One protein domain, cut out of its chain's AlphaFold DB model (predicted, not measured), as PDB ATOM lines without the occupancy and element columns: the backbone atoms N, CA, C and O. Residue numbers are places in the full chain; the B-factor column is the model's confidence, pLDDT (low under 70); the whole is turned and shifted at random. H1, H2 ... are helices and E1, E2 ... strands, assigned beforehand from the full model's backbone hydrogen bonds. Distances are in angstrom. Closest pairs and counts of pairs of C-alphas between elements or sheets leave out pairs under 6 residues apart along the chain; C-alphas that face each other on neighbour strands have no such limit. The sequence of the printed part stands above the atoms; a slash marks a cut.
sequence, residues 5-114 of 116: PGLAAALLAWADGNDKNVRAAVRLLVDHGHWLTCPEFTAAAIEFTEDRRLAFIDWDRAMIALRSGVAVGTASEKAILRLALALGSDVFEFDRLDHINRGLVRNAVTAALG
ATOM      1  N   PRO A   5     -34.531 -40.474  -7.700       62.16
ATOM      2  CA  PRO A   5     -34.254 -39.139  -7.146       62.16
ATOM      3  C   PRO A   5     -33.318 -38.299  -8.012       62.16
ATOM      4  O   PRO A   5     -33.491 -37.088  -8.091       62.16
ATOM      5  N   GLY A   6     -32.344 -38.935  -8.676       88.81
ATOM      6  CA  GLY A   6     -31.391 -38.237  -9.536       88.81
ATOM      7  C   GLY A   6     -32.055 -37.604 -10.758       88.81
ATOM      8  O   GLY A   6     -31.807 -36.439 -11.050       88.81
ATOM      9  N   LEU A   7     -32.948 -38.337 -11.431       94.19
ATOM     10  CA  LEU A   7     -33.658 -37.820 -12.602       94.19
ATOM     11  C   LEU A   7     -34.661 -36.726 -12.215       94.19
ATOM     12  O   LEU A   7     -34.696 -35.682 -12.856       94.19
ATOM     13  N   ALA A   8     -35.444 -36.942 -11.154       96.25
ATOM     14  CA  ALA A   8     -36.391 -35.937 -10.673       96.25
ATOM     15  C   ALA A   8     -35.681 -34.629 -10.289       96.25
ATOM     16  O   ALA A   8     -36.107 -33.555 -10.704       96.25
ATOM     17  N   ALA A   9     -34.567 -34.714  -9.553       96.06
ATOM     18  CA  ALA A   9     -33.774 -33.545  -9.183       96.06
ATOM     19  C   ALA A   9     -33.172 -32.839 -10.409       96.06
ATOM     20  O   ALA A   9     -33.244 -31.617 -10.495       96.06
ATOM     21  N   ALA A  10     -32.629 -33.593 -11.370       96.25
ATOM     22  CA  ALA A  10     -32.055 -33.033 -12.593       96.25
ATOM     23  C   ALA A  10     -33.105 -32.318 -13.463       96.25
ATOM     24  O   ALA A  10     -32.827 -31.241 -13.989       96.25
ATOM     25  N   LEU A  11     -34.316 -32.880 -13.570       97.69
ATOM     26  CA  LEU A  11     -35.443 -32.265 -14.277       97.69
ATOM     27  C   LEU A  11     -35.937 -30.995 -13.579       97.69
ATOM     28  O   LEU A  11     -36.177 -29.993 -14.244       97.69
ATOM     29  N   LEU A  12     -36.085 -31.020 -12.250       97.62
ATOM     30  CA  LEU A  12     -36.498 -29.839 -11.485       97.62
ATOM     31  C   LEU A  12     -35.467 -28.708 -11.599       97.62
ATOM     32  O   LEU A  12     -35.849 -27.571 -11.853       97.62
ATOM     33  N   ALA A  13     -34.174 -29.029 -11.495       97.12
ATOM     34  CA  ALA A  13     -33.097 -28.053 -11.641       97.12
ATOM     35  C   ALA A  13     -33.071 -27.416 -13.041       97.12
ATOM     36  O   ALA A  13     -32.857 -26.213 -13.167       97.12
ATOM     37  N   TRP A  14     -33.323 -28.200 -14.096       97.38
ATOM     38  CA  TRP A  14     -33.504 -27.655 -15.441       97.38
ATOM     39  C   TRP A  14     -34.745 -26.758 -15.514       97.38
ATOM     40  O   TRP A  14     -34.672 -25.635 -16.016       97.38
ATOM     41  N   ALA A  15     -35.875 -27.222 -14.981       97.56
ATOM     42  CA  ALA A  15     -37.142 -26.504 -15.045       97.56
ATOM     43  C   ALA A  15     -37.085 -25.138 -14.342       97.56
ATOM     44  O   ALA A  15     -37.713 -24.194 -14.814       97.56
ATOM     45  N   ASP A  16     -36.306 -24.992 -13.267       96.94
ATOM     46  CA  ASP A  16     -36.148 -23.719 -12.552       96.94
ATOM     47  C   ASP A  16     -35.664 -22.575 -13.457       96.94
ATOM     48  O   ASP A  16     -36.107 -21.435 -13.289       96.94
ATOM     49  N   GLY A  17     -34.842 -22.886 -14.467       96.06
ATOM     50  CA  GLY A  17     -34.366 -21.938 -15.479       96.06
ATOM     51  C   GLY A  17     -35.327 -21.676 -16.647       96.06
ATOM     52  O   GLY A  17     -34.974 -20.909 -17.538       96.06
ATOM     53  N   ASN A  18     -36.511 -22.296 -16.668       96.50
ATOM     54  CA  ASN A  18     -37.484 -22.207 -17.762       96.50
ATOM     55  C   ASN A  18     -38.740 -21.393 -17.382       96.50
ATOM     56  O   ASN A  18     -38.901 -20.900 -16.257       96.50
ATOM     57  N   ASP A  19     -39.659 -21.265 -18.340       95.38
ATOM     58  CA  ASP A  19     -40.941 -20.585 -18.172       95.38
ATOM     59  C   ASP A  19     -41.894 -21.308 -17.200       95.38
ATOM     60  O   ASP A  19     -41.710 -22.462 -16.795       95.38
ATOM     61  N   LYS A  20     -42.935 -20.596 -16.749       95.69
ATOM     62  CA  LYS A  20     -43.849 -21.075 -15.690       95.69
ATOM     63  C   LYS A  20     -44.623 -22.329 -16.095       95.69
ATOM     64  O   LYS A  20     -44.866 -23.185 -15.246       95.69
ATOM     65  N   ASN A  21     -45.012 -22.427 -17.360       96.12
ATOM     66  CA  ASN A  21     -45.693 -23.579 -17.943       96.12
ATOM     67  C   ASN A  21     -44.787 -24.824 -17.951       96.12
ATOM     68  O   ASN A  21     -45.226 -25.888 -17.516       96.12
ATOM     69  N   VAL A  22     -43.510 -24.673 -18.321       97.62
ATOM     70  CA  VAL A  22     -42.502 -25.745 -18.262       97.62
ATOM     71  C   VAL A  22     -42.288 -26.209 -16.822       97.62
ATOM     72  O   VAL A  22     -42.349 -27.410 -16.549       97.62
ATOM     73  N   ARG A  23     -42.130 -25.277 -15.871       97.88
ATOM     74  CA  ARG A  23     -42.038 -25.616 -14.438       97.88
ATOM     75  C   ARG A  23     -43.243 -26.408 -13.946       97.88
ATOM     76  O   ARG A  23     -43.072 -27.418 -13.266       97.88
ATOM     77  N   ALA A  24     -44.451 -25.974 -14.298       97.62
ATOM     78  CA  ALA A  24     -45.679 -26.662 -13.912       97.62
ATOM     79  C   ALA A  24     -45.768 -28.071 -14.523       97.62
ATOM     80  O   ALA A  24     -46.111 -29.018 -13.817       97.62
ATOM     81  N   ALA A  25     -45.413 -28.224 -15.803       98.31
ATOM     82  CA  ALA A  25     -45.388 -29.508 -16.500       98.31
ATOM     83  C   ALA A  25     -44.429 -30.510 -15.845       98.31
ATOM     84  O   ALA A  25     -44.820 -31.633 -15.523       98.31
ATOM     85  N   VAL A  26     -43.182 -30.092 -15.606       98.38
ATOM     86  CA  VAL A  26     -42.165 -30.940 -14.969       98.38
ATOM     87  C   VAL A  26     -42.590 -31.312 -13.557       98.38
ATOM     88  O   VAL A  26     -42.523 -32.485 -13.189       98.38
ATOM     89  N   ARG A  27     -43.077 -30.341 -12.777       98.38
ATOM     90  CA  ARG A  27     -43.518 -30.596 -11.406       98.38
ATOM     91  C   ARG A  27     -44.662 -31.607 -11.356       98.38
ATOM     92  O   ARG A  27     -44.600 -32.527 -10.550       98.38
ATOM     93  N   LEU A  28     -45.641 -31.494 -12.256       98.44
ATOM     94  CA  LEU A  28     -46.746 -32.448 -12.369       98.44
ATOM     95  C   LEU A  28     -46.249 -33.879 -12.632       98.44
ATOM     96  O   LEU A  28     -46.722 -34.819 -11.997       98.44
ATOM     97  N   LEU A  29     -45.286 -34.055 -13.544       98.06
ATOM     98  CA  LEU A  29     -44.723 -35.376 -13.850       98.06
ATOM     99  C   LEU A  29     -43.904 -35.947 -12.688       98.06
ATOM    100  O   LEU A  29     -44.013 -37.140 -12.401       98.06
ATOM    101  N   VAL A  30     -43.109 -35.107 -12.020       97.50
ATOM    102  CA  VAL A  30     -42.306 -35.497 -10.851       97.50
ATOM    103  C   VAL A  30     -43.201 -35.910  -9.687       97.50
ATOM    104  O   VAL A  30     -43.001 -36.990  -9.136       97.50
ATOM    105  N   ASP A  31     -44.202 -35.095  -9.349       97.44
ATOM    106  CA  ASP A  31     -45.120 -35.368  -8.240       97.44
ATOM    107  C   ASP A  31     -45.968 -36.623  -8.515       97.44
ATOM    108  O   ASP A  31     -46.238 -37.402  -7.602       97.44
ATOM    109  N   HIS A  32     -46.342 -36.872  -9.776       96.56
ATOM    110  CA  HIS A  32     -47.034 -38.100 -10.180       96.56
ATOM    111  C   HIS A  32     -46.126 -39.347 -10.160       96.56
ATOM    112  O   HIS A  32     -46.592 -40.461  -9.924       96.56
ATOM    113  N   GLY A  33     -44.828 -39.197 -10.436       94.12
ATOM    114  CA  GLY A  33     -43.798 -40.226 -10.256       94.12
ATOM    115  C   GLY A  33     -43.741 -41.340 -11.313       94.12
ATOM    116  O   GLY A  33     -42.644 -41.771 -11.664       94.12
ATOM    117  N   HIS A  34     -44.874 -41.781 -11.872       95.06
ATOM    118  CA  HIS A  34     -44.924 -42.922 -12.807       95.06
ATOM    119  C   HIS A  34     -43.995 -42.755 -14.023       95.06
ATOM    120  O   HIS A  34     -43.153 -43.608 -14.303       95.06
ATOM    121  N   TRP A  35     -44.119 -41.635 -14.743       95.62
ATOM    122  CA  TRP A  35     -43.454 -41.428 -16.034       95.62
ATOM    123  C   TRP A  35     -41.929 -41.365 -15.924       95.62
ATOM    124  O   TRP A  35     -41.234 -41.772 -16.846       95.62
ATOM    125  N   LEU A  36     -41.402 -40.959 -14.765       94.69
ATOM    126  CA  LEU A  36     -39.962 -40.947 -14.473       94.69
ATOM    127  C   LEU A  36     -39.402 -42.343 -14.154       94.69
ATOM    128  O   LEU A  36     -38.193 -42.502 -13.971       94.69
ATOM    129  N   THR A  37     -40.273 -43.346 -14.044       92.94
ATOM    130  CA  THR A  37     -39.907 -44.751 -13.828       92.94
ATOM    131  C   THR A  37     -40.253 -45.648 -15.014       92.94
ATOM    132  O   THR A  37     -39.821 -46.793 -15.025       92.94
ATOM    133  N   CYS A  38     -40.984 -45.137 -16.013       93.50
ATOM    134  CA  CYS A  38     -41.316 -45.845 -17.249       93.50
ATOM    135  C   CYS A  38     -40.105 -45.816 -18.205       93.50
ATOM    136  O   CYS A  38     -39.790 -44.751 -18.753       93.50
ATOM    137  N   PRO A  39     -39.401 -46.946 -18.419       92.44
ATOM    138  CA  PRO A  39     -38.184 -46.970 -19.231       92.44
ATOM    139  C   PRO A  39     -38.432 -46.535 -20.674       92.44
ATOM    140  O   PRO A  39     -37.634 -45.792 -21.235       92.44
ATOM    141  N   GLU A  40     -39.562 -46.930 -21.254       93.00
ATOM    142  CA  GLU A  40     -39.939 -46.605 -22.628       93.00
ATOM    143  C   GLU A  40     -40.150 -45.102 -22.804       93.00
ATOM    144  O   GLU A  40     -39.668 -44.511 -23.769       93.00
ATOM    145  N   PHE A  41     -40.828 -44.463 -21.845       94.44
ATOM    146  CA  PHE A  41     -41.003 -43.015 -21.852       94.44
ATOM    147  C   PHE A  41     -39.671 -42.297 -21.638       94.44
ATOM    148  O   PHE A  41     -39.320 -41.418 -22.421       94.44
ATOM    149  N   THR A  42     -38.908 -42.682 -20.609       95.62
ATOM    150  CA  THR A  42     -37.632 -42.016 -20.302       95.62
ATOM    151  C   THR A  42     -36.631 -42.131 -21.451       95.62
ATOM    152  O   THR A  42     -36.020 -41.133 -21.811       95.62
ATOM    153  N   ALA A  43     -36.519 -43.296 -22.091       95.19
ATOM    154  CA  ALA A  43     -35.637 -43.495 -23.237       95.19
ATOM    155  C   ALA A  43     -36.071 -42.697 -24.479       95.19
ATOM    156  O   ALA A  43     -35.223 -42.305 -25.276       95.19
ATOM    157  N   ALA A  44     -37.375 -42.471 -24.662       96.00
ATOM    158  CA  ALA A  44     -37.890 -41.749 -25.821       96.00
ATOM    159  C   ALA A  44     -37.855 -40.222 -25.650       96.00
ATOM    160  O   ALA A  44     -37.622 -39.508 -26.621       96.00
ATOM    161  N   ALA A  45     -38.132 -39.729 -24.441       96.69
ATOM    162  CA  ALA A  45     -38.503 -38.336 -24.195       96.69
ATOM    163  C   ALA A  45     -37.523 -37.551 -23.317       96.69
ATOM    164  O   ALA A  45     -37.627 -36.327 -23.254       96.69
ATOM    165  N   ILE A  46     -36.624 -38.225 -22.596       96.81
ATOM    166  CA  ILE A  46     -35.705 -37.570 -21.664       96.81
ATOM    167  C   ILE A  46     -34.307 -37.542 -22.259       96.81
ATOM    168  O   ILE A  46     -33.737 -38.576 -22.605       96.81
ATOM    169  N   GLU A  47     -33.727 -36.353 -22.286       96.75
ATOM    170  CA  GLU A  47     -32.332 -36.143 -22.639       96.75
ATOM    171  C   GLU A  47     -31.561 -35.569 -21.451       96.75
ATOM    172  O   GLU A  47     -32.121 -34.947 -20.546       96.75
ATOM    173  N   PHE A  48     -30.253 -35.807 -21.448       95.06
ATOM    174  CA  PHE A  48     -29.329 -35.243 -20.471       95.06
ATOM    175  C   PHE A  48     -28.422 -34.236 -21.168       95.06
ATOM    176  O   PHE A  48     -28.041 -34.437 -22.320       95.06
ATOM    177  N   THR A  49     -28.030 -33.186 -20.451       93.19
ATOM    178  CA  THR A  49     -26.945 -32.306 -20.899       93.19
ATOM    179  C   THR A  49     -25.643 -33.094 -21.057       93.19
ATOM    180  O   THR A  49     -25.475 -34.160 -20.461       93.19
ATOM    181  N   GLU A  50     -24.691 -32.569 -21.834       89.56
ATOM    182  CA  GLU A  50     -23.396 -33.230 -22.080       89.56
ATOM    183  C   GLU A  50     -22.650 -33.581 -20.780       89.56
ATOM    184  O   GLU A  50     -22.072 -34.659 -20.653       89.56
ATOM    185  N   ASP A  51     -22.721 -32.701 -19.777       89.75
ATOM    186  CA  ASP A  51     -22.133 -32.904 -18.446       89.75
ATOM    187  C   ASP A  51     -22.975 -33.796 -17.511       89.75
ATOM    188  O   ASP A  51     -22.572 -34.069 -16.378       89.75
ATOM    189  N   ARG A  52     -24.147 -34.243 -17.979       88.19
ATOM    190  CA  ARG A  52     -25.136 -35.071 -17.274       88.19
ATOM    191  C   ARG A  52     -25.625 -34.495 -15.946       88.19
ATOM    192  O   ARG A  52     -26.136 -35.245 -15.114       88.19
ATOM    193  N   ARG A  53     -25.481 -33.183 -15.730       90.12
ATOM    194  CA  ARG A  53     -25.960 -32.520 -14.506       90.12
ATOM    195  C   ARG A  53     -27.442 -32.197 -14.558       90.12
ATOM    196  O   ARG A  53     -28.099 -32.231 -13.522       90.12
ATOM    197  N   LEU A  54     -27.952 -31.888 -15.746       94.88
ATOM    198  CA  LEU A  54     -29.355 -31.584 -15.972       94.88
ATOM    199  C   LEU A  54     -29.978 -32.635 -16.885       94.88
ATOM    200  O   LEU A  54     -29.307 -33.259 -17.710       94.88
ATOM    201  N   ALA A  55     -31.282 -32.801 -16.724       97.00
ATOM    202  CA  ALA A  55     -32.119 -33.569 -17.624       97.00
ATOM    203  C   ALA A  55     -33.240 -32.658 -18.112       97.00
ATOM    204  O   ALA A  55     -33.707 -31.804 -17.361       97.00
ATOM    205  N   PHE A  56     -33.672 -32.844 -19.350       97.31
ATOM    206  CA  PHE A  56     -34.772 -32.088 -19.930       97.31
ATOM    207  C   PHE A  56     -35.708 -33.012 -20.696       97.31
ATOM    208  O   PHE A  56     -35.347 -34.131 -21.070       97.31
ATOM    209  N   ILE A  57     -36.937 -32.542 -20.880       97.75
ATOM    210  CA  ILE A  57     -37.952 -33.259 -21.644       97.75
ATOM    211  C   ILE A  57     -37.935 -32.705 -23.065       97.75
ATOM    212  O   ILE A  57     -38.193 -31.519 -23.266       97.75
ATOM    213  N   ASP A  58     -37.658 -33.561 -24.043       97.44
ATOM    214  CA  ASP A  58     -37.966 -33.274 -25.441       97.44
ATOM    215  C   ASP A  58     -39.480 -33.444 -25.621       97.44
ATOM    216  O   ASP A  58     -40.008 -34.559 -25.695       97.44
ATOM    217  N   TRP A  59     -40.199 -32.319 -25.615       96.81
ATOM    218  CA  TRP A  59     -41.660 -32.307 -25.646       96.81
ATOM    219  C   TRP A  59     -42.240 -32.926 -26.921       96.81
ATOM    220  O   TRP A  59     -43.271 -33.603 -26.855       96.81
ATOM    221  N   ASP A  60     -41.570 -32.750 -28.062       95.88
ATOM    222  CA  ASP A  60     -42.012 -33.296 -29.343       95.88
ATOM    223  C   ASP A  60     -41.868 -34.817 -29.351       95.88
ATOM    224  O   ASP A  60     -42.815 -35.542 -29.681       95.88
ATOM    225  N   ARG A  61     -40.721 -35.334 -28.896       97.25
ATOM    226  CA  ARG A  61     -40.525 -36.782 -28.750       97.25
ATOM    227  C   ARG A  61     -41.449 -37.386 -27.707       97.25
ATOM    228  O   ARG A  61     -41.981 -38.474 -27.928       97.25
ATOM    229  N   ALA A  62     -41.708 -36.683 -26.609       96.81
ATOM    230  CA  ALA A  62     -42.660 -37.122 -25.597       96.81
ATOM    231  C   ALA A  62     -44.089 -37.224 -26.157       96.81
ATOM    232  O   ALA A  62     -44.798 -38.203 -25.902       96.81
ATOM    233  N   MET A  63     -44.503 -36.252 -26.979       95.56
ATOM    234  CA  MET A  63     -45.783 -36.279 -27.689       95.56
ATOM    235  C   MET A  63     -45.856 -37.442 -28.681       95.56
ATOM    236  O   MET A  63     -46.879 -38.128 -28.749       95.56
ATOM    237  N   ILE A  64     -44.775 -37.702 -29.422       96.12
ATOM    238  CA  ILE A  64     -44.680 -38.851 -30.328       96.12
ATOM    239  C   ILE A  64     -44.807 -40.159 -29.543       96.12
ATOM    240  O   ILE A  64     -45.634 -40.988 -29.913       96.12
ATOM    241  N   ALA A  65     -44.067 -40.327 -28.443       94.56
ATOM    242  CA  ALA A  65     -44.100 -41.528 -27.606       94.56
ATOM    243  C   ALA A  65     -45.498 -41.804 -27.030       94.56
ATOM    244  O   ALA A  65     -45.945 -42.952 -26.967       94.56
ATOM    245  N   LEU A  66     -46.223 -40.751 -26.645       94.31
ATOM    246  CA  LEU A  66     -47.607 -40.869 -26.207       94.31
ATOM    247  C   LEU A  66     -48.547 -41.279 -27.354       94.31
ATOM    248  O   LEU A  66     -49.397 -42.152 -27.166       94.31
ATOM    249  N   ARG A  67     -48.430 -40.649 -28.530       94.25
ATOM    250  CA  ARG A  67     -49.320 -40.900 -29.680       94.25
ATOM    251  C   ARG A  67     -49.090 -42.262 -30.328       94.25
ATOM    252  O   ARG A  67     -50.051 -42.881 -30.769       94.25
ATOM    253  N   SER A  68     -47.845 -42.725 -30.369       93.06
ATOM    254  CA  SER A  68     -47.472 -44.033 -30.918       93.06
ATOM    255  C   SER A  68     -47.768 -45.195 -29.966       93.06
ATOM    256  O   SER A  68     -47.656 -46.351 -30.362       93.06
ATOM    257  N   GLY A  69     -48.154 -44.908 -28.717       91.00
ATOM    258  CA  GLY A  69     -48.441 -45.923 -27.706       91.00
ATOM    259  C   GLY A  69     -47.201 -46.525 -27.041       91.00
ATOM    260  O   GLY A  69     -47.353 -47.463 -26.264       91.00
ATOM    261  N   VAL A  70     -46.008 -45.974 -27.297       90.00
ATOM    262  CA  VAL A  70     -44.753 -46.353 -26.618       90.00
ATOM    263  C   VAL A  70     -44.834 -46.057 -25.119       90.00
ATOM    264  O   VAL A  70     -44.389 -46.855 -24.302       90.00
ATOM    265  N   ALA A  71     -45.461 -44.940 -24.744       85.06
ATOM    266  CA  ALA A  71     -45.744 -44.605 -23.353       85.06
ATOM    267  C   ALA A  71     -46.931 -45.443 -22.828       85.06
ATOM    268  O   ALA A  71     -48.107 -45.074 -22.975       85.06
ATOM    269  N   VAL A  72     -46.628 -46.601 -22.237       88.94
ATOM    270  CA  VAL A  72     -47.627 -47.502 -21.647       88.94
ATOM    271  C   VAL A  72     -48.037 -46.993 -20.267       88.94
ATOM    272  O   VAL A  72     -47.205 -46.627 -19.452       88.94
ATOM    273  N   GLY A  73     -49.343 -46.967 -20.014       91.81
ATOM    274  CA  GLY A  73     -49.934 -46.502 -18.764       91.81
ATOM    275  C   GLY A  73     -51.454 -46.609 -18.820       91.81
ATOM    276  O   GLY A  73     -52.045 -46.768 -19.901       91.81
ATOM    277  N   THR A  74     -52.093 -46.524 -17.662       95.56
ATOM    278  CA  THR A  74     -53.547 -46.448 -17.512       95.56
ATOM    279  C   THR A  74     -54.112 -45.196 -18.191       95.56
ATOM    280  O   THR A  74     -53.397 -44.247 -18.527       95.56
ATOM    281  N   ALA A  75     -55.432 -45.162 -18.390       95.50
ATOM    282  CA  ALA A  75     -56.096 -43.991 -18.962       95.50
ATOM    283  C   ALA A  75     -55.845 -42.713 -18.136       95.50
ATOM    284  O   ALA A  75     -55.631 -41.650 -18.719       95.50
ATOM    285  N   SER A  76     -55.816 -42.837 -16.804       96.56
ATOM    286  CA  SER A  76     -55.548 -41.727 -15.886       96.56
ATOM    287  C   SER A  76     -54.098 -41.244 -15.984       96.56
ATOM    288  O   SER A  76     -53.870 -40.058 -16.218       96.56
ATOM    289  N   GLU A  77     -53.116 -42.151 -15.948       97.31
ATOM    290  CA  GLU A  77     -51.696 -41.789 -16.091       97.31
ATOM    291  C   GLU A  77     -51.437 -41.101 -17.441       97.31
ATOM    292  O   GLU A  77     -50.735 -40.090 -17.516       97.31
ATOM    293  N   LYS A  78     -52.061 -41.594 -18.522       96.56
ATOM    294  CA  LYS A  78     -51.982 -40.971 -19.853       96.56
ATOM    295  C   LYS A  78     -52.665 -39.603 -19.909       96.56
ATOM    296  O   LYS A  78     -52.265 -38.771 -20.720       96.56
ATOM    297  N   ALA A  79     -53.698 -39.352 -19.106       97.06
ATOM    298  CA  ALA A  79     -54.304 -38.025 -18.996       97.06
ATOM    299  C   ALA A  79     -53.353 -37.037 -18.302       97.06
ATOM    300  O   ALA A  79     -53.186 -35.922 -18.796       97.06
ATOM    301  N   ILE A  80     -52.657 -37.472 -17.244       98.00
ATOM    302  CA  ILE A  80     -51.596 -36.683 -16.599       98.00
ATOM    303  C   ILE A  80     -50.478 -36.358 -17.591       98.00
ATOM    304  O   ILE A  80     -50.087 -35.196 -17.700       98.00
ATOM    305  N   LEU A  81     -50.015 -37.344 -18.370       97.56
ATOM    306  CA  LEU A  81     -48.989 -37.098 -19.385       97.56
ATOM    307  C   LEU A  81     -49.465 -36.082 -20.426       97.56
ATOM    308  O   LEU A  81     -48.756 -35.124 -20.701       97.56
ATOM    309  N   ARG A  82     -50.683 -36.233 -20.961       97.38
ATOM    310  CA  ARG A  82     -51.257 -35.265 -21.916       97.38
ATOM    311  C   ARG A  82     -51.270 -33.847 -21.369       97.38
ATOM    312  O   ARG A  82     -50.888 -32.931 -22.090       97.38
ATOM    313  N   LEU A  83     -51.706 -33.673 -20.121       97.62
ATOM    314  CA  LEU A  83     -51.745 -32.363 -19.484       97.62
ATOM    315  C   LEU A  83     -50.336 -31.780 -19.347       97.62
ATOM    316  O   LEU A  83     -50.116 -30.637 -19.738       97.62
ATOM    317  N   ALA A  84     -49.377 -32.567 -18.856       98.12
ATOM    318  CA  ALA A  84     -47.994 -32.123 -18.735       98.12
ATOM    319  C   ALA A  84     -47.394 -31.718 -20.089       98.12
ATOM    320  O   ALA A  84     -46.758 -30.676 -20.175       98.12
ATOM    321  N   LEU A  85     -47.641 -32.484 -21.156       97.62
ATOM    322  CA  LEU A  85     -47.151 -32.143 -22.493       97.62
ATOM    323  C   LEU A  85     -47.802 -30.875 -23.046       97.62
ATOM    324  O   LEU A  85     -47.109 -30.028 -23.592       97.62
ATOM    325  N   ALA A  86     -49.113 -30.702 -22.866       96.94
ATOM    326  CA  ALA A  86     -49.793 -29.483 -23.298       96.94
ATOM    327  C   ALA A  86     -49.255 -28.233 -22.575       96.94
ATOM    328  O   ALA A  86     -49.118 -27.178 -23.189       96.94
ATOM    329  N   LEU A  87     -48.914 -28.364 -21.287       97.31
ATOM    330  CA  LEU A  87     -48.255 -27.310 -20.517       97.31
ATOM    331  C   LEU A  87     -46.819 -27.063 -21.005       97.31
ATOM    332  O   LEU A  87     -46.460 -25.923 -21.283       97.31
ATOM    333  N   GLY A  88     -46.006 -28.116 -21.127       97.06
ATOM    334  CA  GLY A  88     -44.589 -28.025 -21.488       97.06
ATOM    335  C   GLY A  88     -44.345 -27.492 -22.900       97.06
ATOM    336  O   GLY A  88     -43.415 -26.719 -23.100       97.06
ATOM    337  N   SER A  89     -45.227 -27.824 -23.846       96.44
ATOM    338  CA  SER A  89     -45.213 -27.308 -25.224       96.44
ATOM    339  C   SER A  89     -45.864 -25.925 -25.385       96.44
ATOM    340  O   SER A  89     -46.078 -25.495 -26.513       96.44
ATOM    341  N   ASP A  90     -46.236 -25.261 -24.285       95.44
ATOM    342  CA  ASP A  90     -46.914 -23.952 -24.265       95.44
ATOM    343  C   ASP A  90     -48.155 -23.851 -25.177       95.44
ATOM    344  O   ASP A  90     -48.458 -22.805 -25.743       95.44
ATOM    345  N   VAL A  91     -48.928 -24.936 -25.308       95.38
ATOM    346  CA  VAL A  91     -50.079 -24.997 -26.237       95.38
ATOM    347  C   VAL A  91     -51.150 -23.949 -25.912       95.38
ATOM    348  O   VAL A  91     -51.919 -23.546 -26.782       95.38
ATOM    349  N   PHE A  92     -51.230 -23.530 -24.650       92.50
ATOM    350  CA  PHE A  92     -52.240 -22.590 -24.172       92.50
ATOM    351  C   PHE A  92     -51.760 -21.135 -24.109       92.50
ATOM    352  O   PHE A  92     -52.572 -20.267 -23.788       92.50
ATOM    353  N   GLU A  93     -50.470 -20.875 -24.358       94.69
ATOM    354  CA  GLU A  93     -49.856 -19.541 -24.354       94.69
ATOM    355  C   GLU A  93     -50.252 -18.690 -23.127       94.69
ATOM    356  O   GLU A  93     -50.609 -17.510 -23.235       94.69
ATOM    357  N   PHE A  94     -50.236 -19.279 -21.922       93.00
ATOM    358  CA  PHE A  94     -50.788 -18.643 -20.710       93.00
ATOM    359  C   PHE A  94     -50.141 -17.296 -20.364       93.00
ATOM    360  O   PHE A  94     -50.766 -16.436 -19.722       93.00
ATOM    361  N   ASP A  95     -48.899 -17.087 -20.793       90.56
ATOM    362  CA  ASP A  95     -48.187 -15.835 -20.585       90.56
ATOM    363  C   ASP A  95     -48.755 -14.675 -21.421       90.56
ATOM    364  O   ASP A  95     -48.636 -13.524 -20.997       90.56
ATOM    365  N   ARG A  96     -49.492 -14.953 -22.507       94.75
ATOM    366  CA  ARG A  96     -50.201 -13.942 -23.314       94.75
ATOM    367  C   ARG A  96     -51.545 -13.516 -22.728       94.75
ATOM    368  O   ARG A  96     -52.079 -12.478 -23.118       94.75
ATOM    369  N   LEU A  97     -52.110 -14.306 -21.818       95.12
ATOM    370  CA  LEU A  97     -53.391 -13.991 -21.195       95.12
ATOM    371  C   LEU A  97     -53.238 -12.846 -20.190       95.12
ATOM    372  O   LEU A  97     -52.346 -12.861 -19.338       95.12
ATOM    373  N   ASP A  98     -54.157 -11.884 -20.235       97.06
ATOM    374  CA  ASP A  98     -54.285 -10.900 -19.163       97.06
ATOM    375  C   ASP A  98     -54.781 -11.545 -17.850       97.06
ATOM    376  O   ASP A  98     -55.157 -12.720 -17.773       97.06
ATOM    377  N   HIS A  99     -54.769 -10.760 -16.773       96.06
ATOM    378  CA  HIS A  99     -55.148 -11.235 -15.444       96.06
ATOM    379  C   HIS A  99     -56.617 -11.686 -15.338       96.06
ATOM    380  O   HIS A  99     -56.902 -12.593 -14.554       96.06
ATOM    381  N   ILE A 100     -57.531 -11.100 -16.122       97.75
ATOM    382  CA  ILE A 100     -58.958 -11.456 -16.132       97.75
ATOM    383  C   ILE A 100     -59.120 -12.830 -16.784       97.75
ATOM    384  O   ILE A 100     -59.693 -13.743 -16.186       97.75
ATOM    385  N   ASN A 101     -58.538 -13.007 -17.968       97.25
ATOM    386  CA  ASN A 101     -58.592 -14.250 -18.729       97.25
ATOM    387  C   ASN A 101     -57.919 -15.415 -17.985       97.25
ATOM    388  O   ASN A 101     -58.453 -16.524 -17.963       97.25
ATOM    389  N   ARG A 102     -56.814 -15.169 -17.268       96.31
ATOM    390  CA  ARG A 102     -56.207 -16.174 -16.370       96.31
ATOM    391  C   ARG A 102     -57.149 -16.608 -15.243       96.31
ATOM    392  O   ARG A 102     -57.159 -17.783 -14.878       96.31
ATOM    393  N   GLY A 103     -57.927 -15.677 -14.689       97.25
ATOM    394  CA  GLY A 103     -58.947 -15.977 -13.683       97.25
ATOM    395  C   GLY A 103     -60.047 -16.887 -14.231       97.25
ATOM    396  O   GLY A 103     -60.385 -17.886 -13.600       97.25
ATOM    397  N   LEU A 104     -60.542 -16.593 -15.438       97.94
ATOM    398  CA  LEU A 104     -61.554 -17.413 -16.114       97.94
ATOM    399  C   LEU A 104     -61.057 -18.838 -16.386       97.94
ATOM    400  O   LEU A 104     -61.763 -19.795 -16.070       97.94
ATOM    401  N   VAL A 105     -59.831 -18.988 -16.899       96.38
ATOM    402  CA  VAL A 105     -59.217 -20.308 -17.128       96.38
ATOM    403  C   VAL A 105     -59.099 -21.092 -15.824       96.38
ATOM    404  O   VAL A 105     -59.491 -22.255 -15.777       96.38
ATOM    405  N   ARG A 106     -58.610 -20.461 -14.746       96.06
ATOM    406  CA  ARG A 106     -58.495 -21.119 -13.437       96.06
ATOM    407  C   ARG A 106     -59.847 -21.637 -12.955       96.06
ATOM    408  O   ARG A 106     -59.944 -22.806 -12.600       96.06
ATOM    409  N   ASN A 107     -60.880 -20.798 -12.993       97.38
ATOM    410  CA  ASN A 107     -62.219 -21.177 -12.544       97.38
ATOM    411  C   ASN A 107     -62.801 -22.317 -13.389       97.38
ATOM    412  O   ASN A 107     -63.362 -23.260 -12.836       97.38
ATOM    413  N   ALA A 108     -62.628 -22.265 -14.714       97.31
ATOM    414  CA  ALA A 108     -63.088 -23.318 -15.615       97.31
ATOM    415  C   ALA A 108     -62.402 -24.664 -15.329       97.31
ATOM    416  O   ALA A 108     -63.073 -25.692 -15.255       97.31
ATOM    417  N   VAL A 109     -61.080 -24.660 -15.115       95.44
ATOM    418  CA  VAL A 109     -60.324 -25.873 -14.769       95.44
ATOM    419  C   VAL A 109     -60.734 -26.403 -13.393       95.44
ATOM    420  O   VAL A 109     -60.985 -27.597 -13.263       95.44
ATOM    421  N   THR A 110     -60.865 -25.543 -12.378       96.88
ATOM    422  CA  THR A 110     -61.318 -25.947 -11.036       96.88
ATOM    423  C   THR A 110     -62.707 -26.586 -11.075       96.88
ATOM    424  O   THR A 110     -62.880 -27.675 -10.529       96.88
ATOM    425  N   ALA A 111     -63.659 -25.978 -11.788       96.75
ATOM    426  CA  ALA A 111     -65.000 -26.531 -11.958       96.75
ATOM    427  C   ALA A 111     -64.982 -27.882 -12.694       96.75
ATOM    428  O   ALA A 111     -65.666 -28.817 -12.282       96.75
ATOM    429  N   ALA A 112     -64.162 -28.024 -13.743       95.38
ATOM    430  CA  ALA A 112     -64.003 -29.286 -14.471       95.38
ATOM    431  C   ALA A 112     -63.402 -30.411 -13.604       95.38
ATOM    432  O   ALA A 112     -63.695 -31.583 -13.830       95.38
ATOM    433  N   LEU A 113     -62.590 -30.060 -12.601       95.06
ATOM    434  CA  LEU A 113     -62.042 -30.988 -11.607       95.06
ATOM    435  C   LEU A 113     -63.011 -31.275 -10.443       95.06
ATOM    436  O   LEU A 113     -62.666 -32.042  -9.547       95.06
ATOM    437  N   GLY A 114     -64.211 -30.681 -10.444       94.06
ATOM    438  CA  GLY A 114     -65.217 -30.856  -9.392       94.06
ATOM    439  C   GLY A 114     -64.986 -30.010  -8.137       94.06
ATOM    440  O   GLY A 114     -65.615 -30.269  -7.114       94.06
TER     441      GLY A 114
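What this domain is: This is residues 5 to 114 of the 116 residues of an uncharacterized protein of Microbispora cellulosiformans (UniProt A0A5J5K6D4). Five helices make the body as an arc of contacts, H1 on H2, H2 on H5, H5 on H4 and H4 on H3, with a small two-strand hairpin, E1 and E2, in the gap between H1 and the H3 and H4 end. The sixth helix, H6, is set off from this body at the far end of a link, and its residues 106 to 112 stick out together with residues 113 and 114. The printed part has 110 residues, with six named helices and two named strands in the order H1 H2 H3 E1 E2 H4 H5 H6; the class is mostly helix, and the two strands are antiparallel. The whole is compact, with a radius of gyration of the C-alphas of 14.5 A, and spans 42 by 31 by 23 A.

Where its parts are: H1, residues 5 to 16, begins with C-alpha 5 at (-34.254, -39.139, -7.146) and is 16.4 A long. H2, residues 20 to 32, is 18.2 A long, and H3 is residues 39 to 45. E1, residues 46 to 48, and E2, residues 55 to 57, are followed by H4, residues 59 to 67, 12.2 A long. H5, residues 75 to 88, begins with C-alpha 75 at (-56.096, -43.991, -18.962) and is 19.8 A long. H6, residues 99 to 112, is 20.1 A long and ends with C-alpha 112 at (-64.003, -29.286, -14.471).

How they stand to each other: H1 and H2 form a helical hairpin: they touch, opposite ways at a shallow tilt of 16 degrees, with the C-alphas of Ala 15 and Arg 23 closest at 5.0 A. H2 touches H5, opposite ways at a shallow tilt of 24 degrees; their closest C-alphas are those of Ala 25 and Ala 84, 4.3 A apart. H4 and H5 form another helical hairpin, at a shallow tilt of 24 degrees, with the C-alphas of Trp 59 and Leu 85 closest at 6.3 A. H3 touches H4 at a steep tilt of 49 degrees, opposite ways; the C-alphas of Ala 45 and Ala 62 are closest, at 4.6 A. E1 and E2 are a hairpin of antiparallel neighbours, with N 47 and O 56 at 3.0 A and N 56 and O 47 at 2.9 A, both within hydrogen-bond range. The closest C-alphas of H1 and E2 are those of Leu 11 and Ala 55, 4.9 A apart. H2 and E2 are only just apart, with a closest distance of 8.2 A between C-alphas. H6 is apart from H5 and touches no helix. In H1, H2, H3, H4, H5 and H6 every O i to N i+4 pair is within hydrogen-bond range.

The domain as a whole: The two C-alphas farthest apart are those of Asp 51 and Gly 114, 44.1 A. The printed part has no cut, and none of its links is long; the link from H5 to H6, 10 residues, is short. The mean pLDDT of the printed part is 95.2, and residue 5 is the one printed residue under 70.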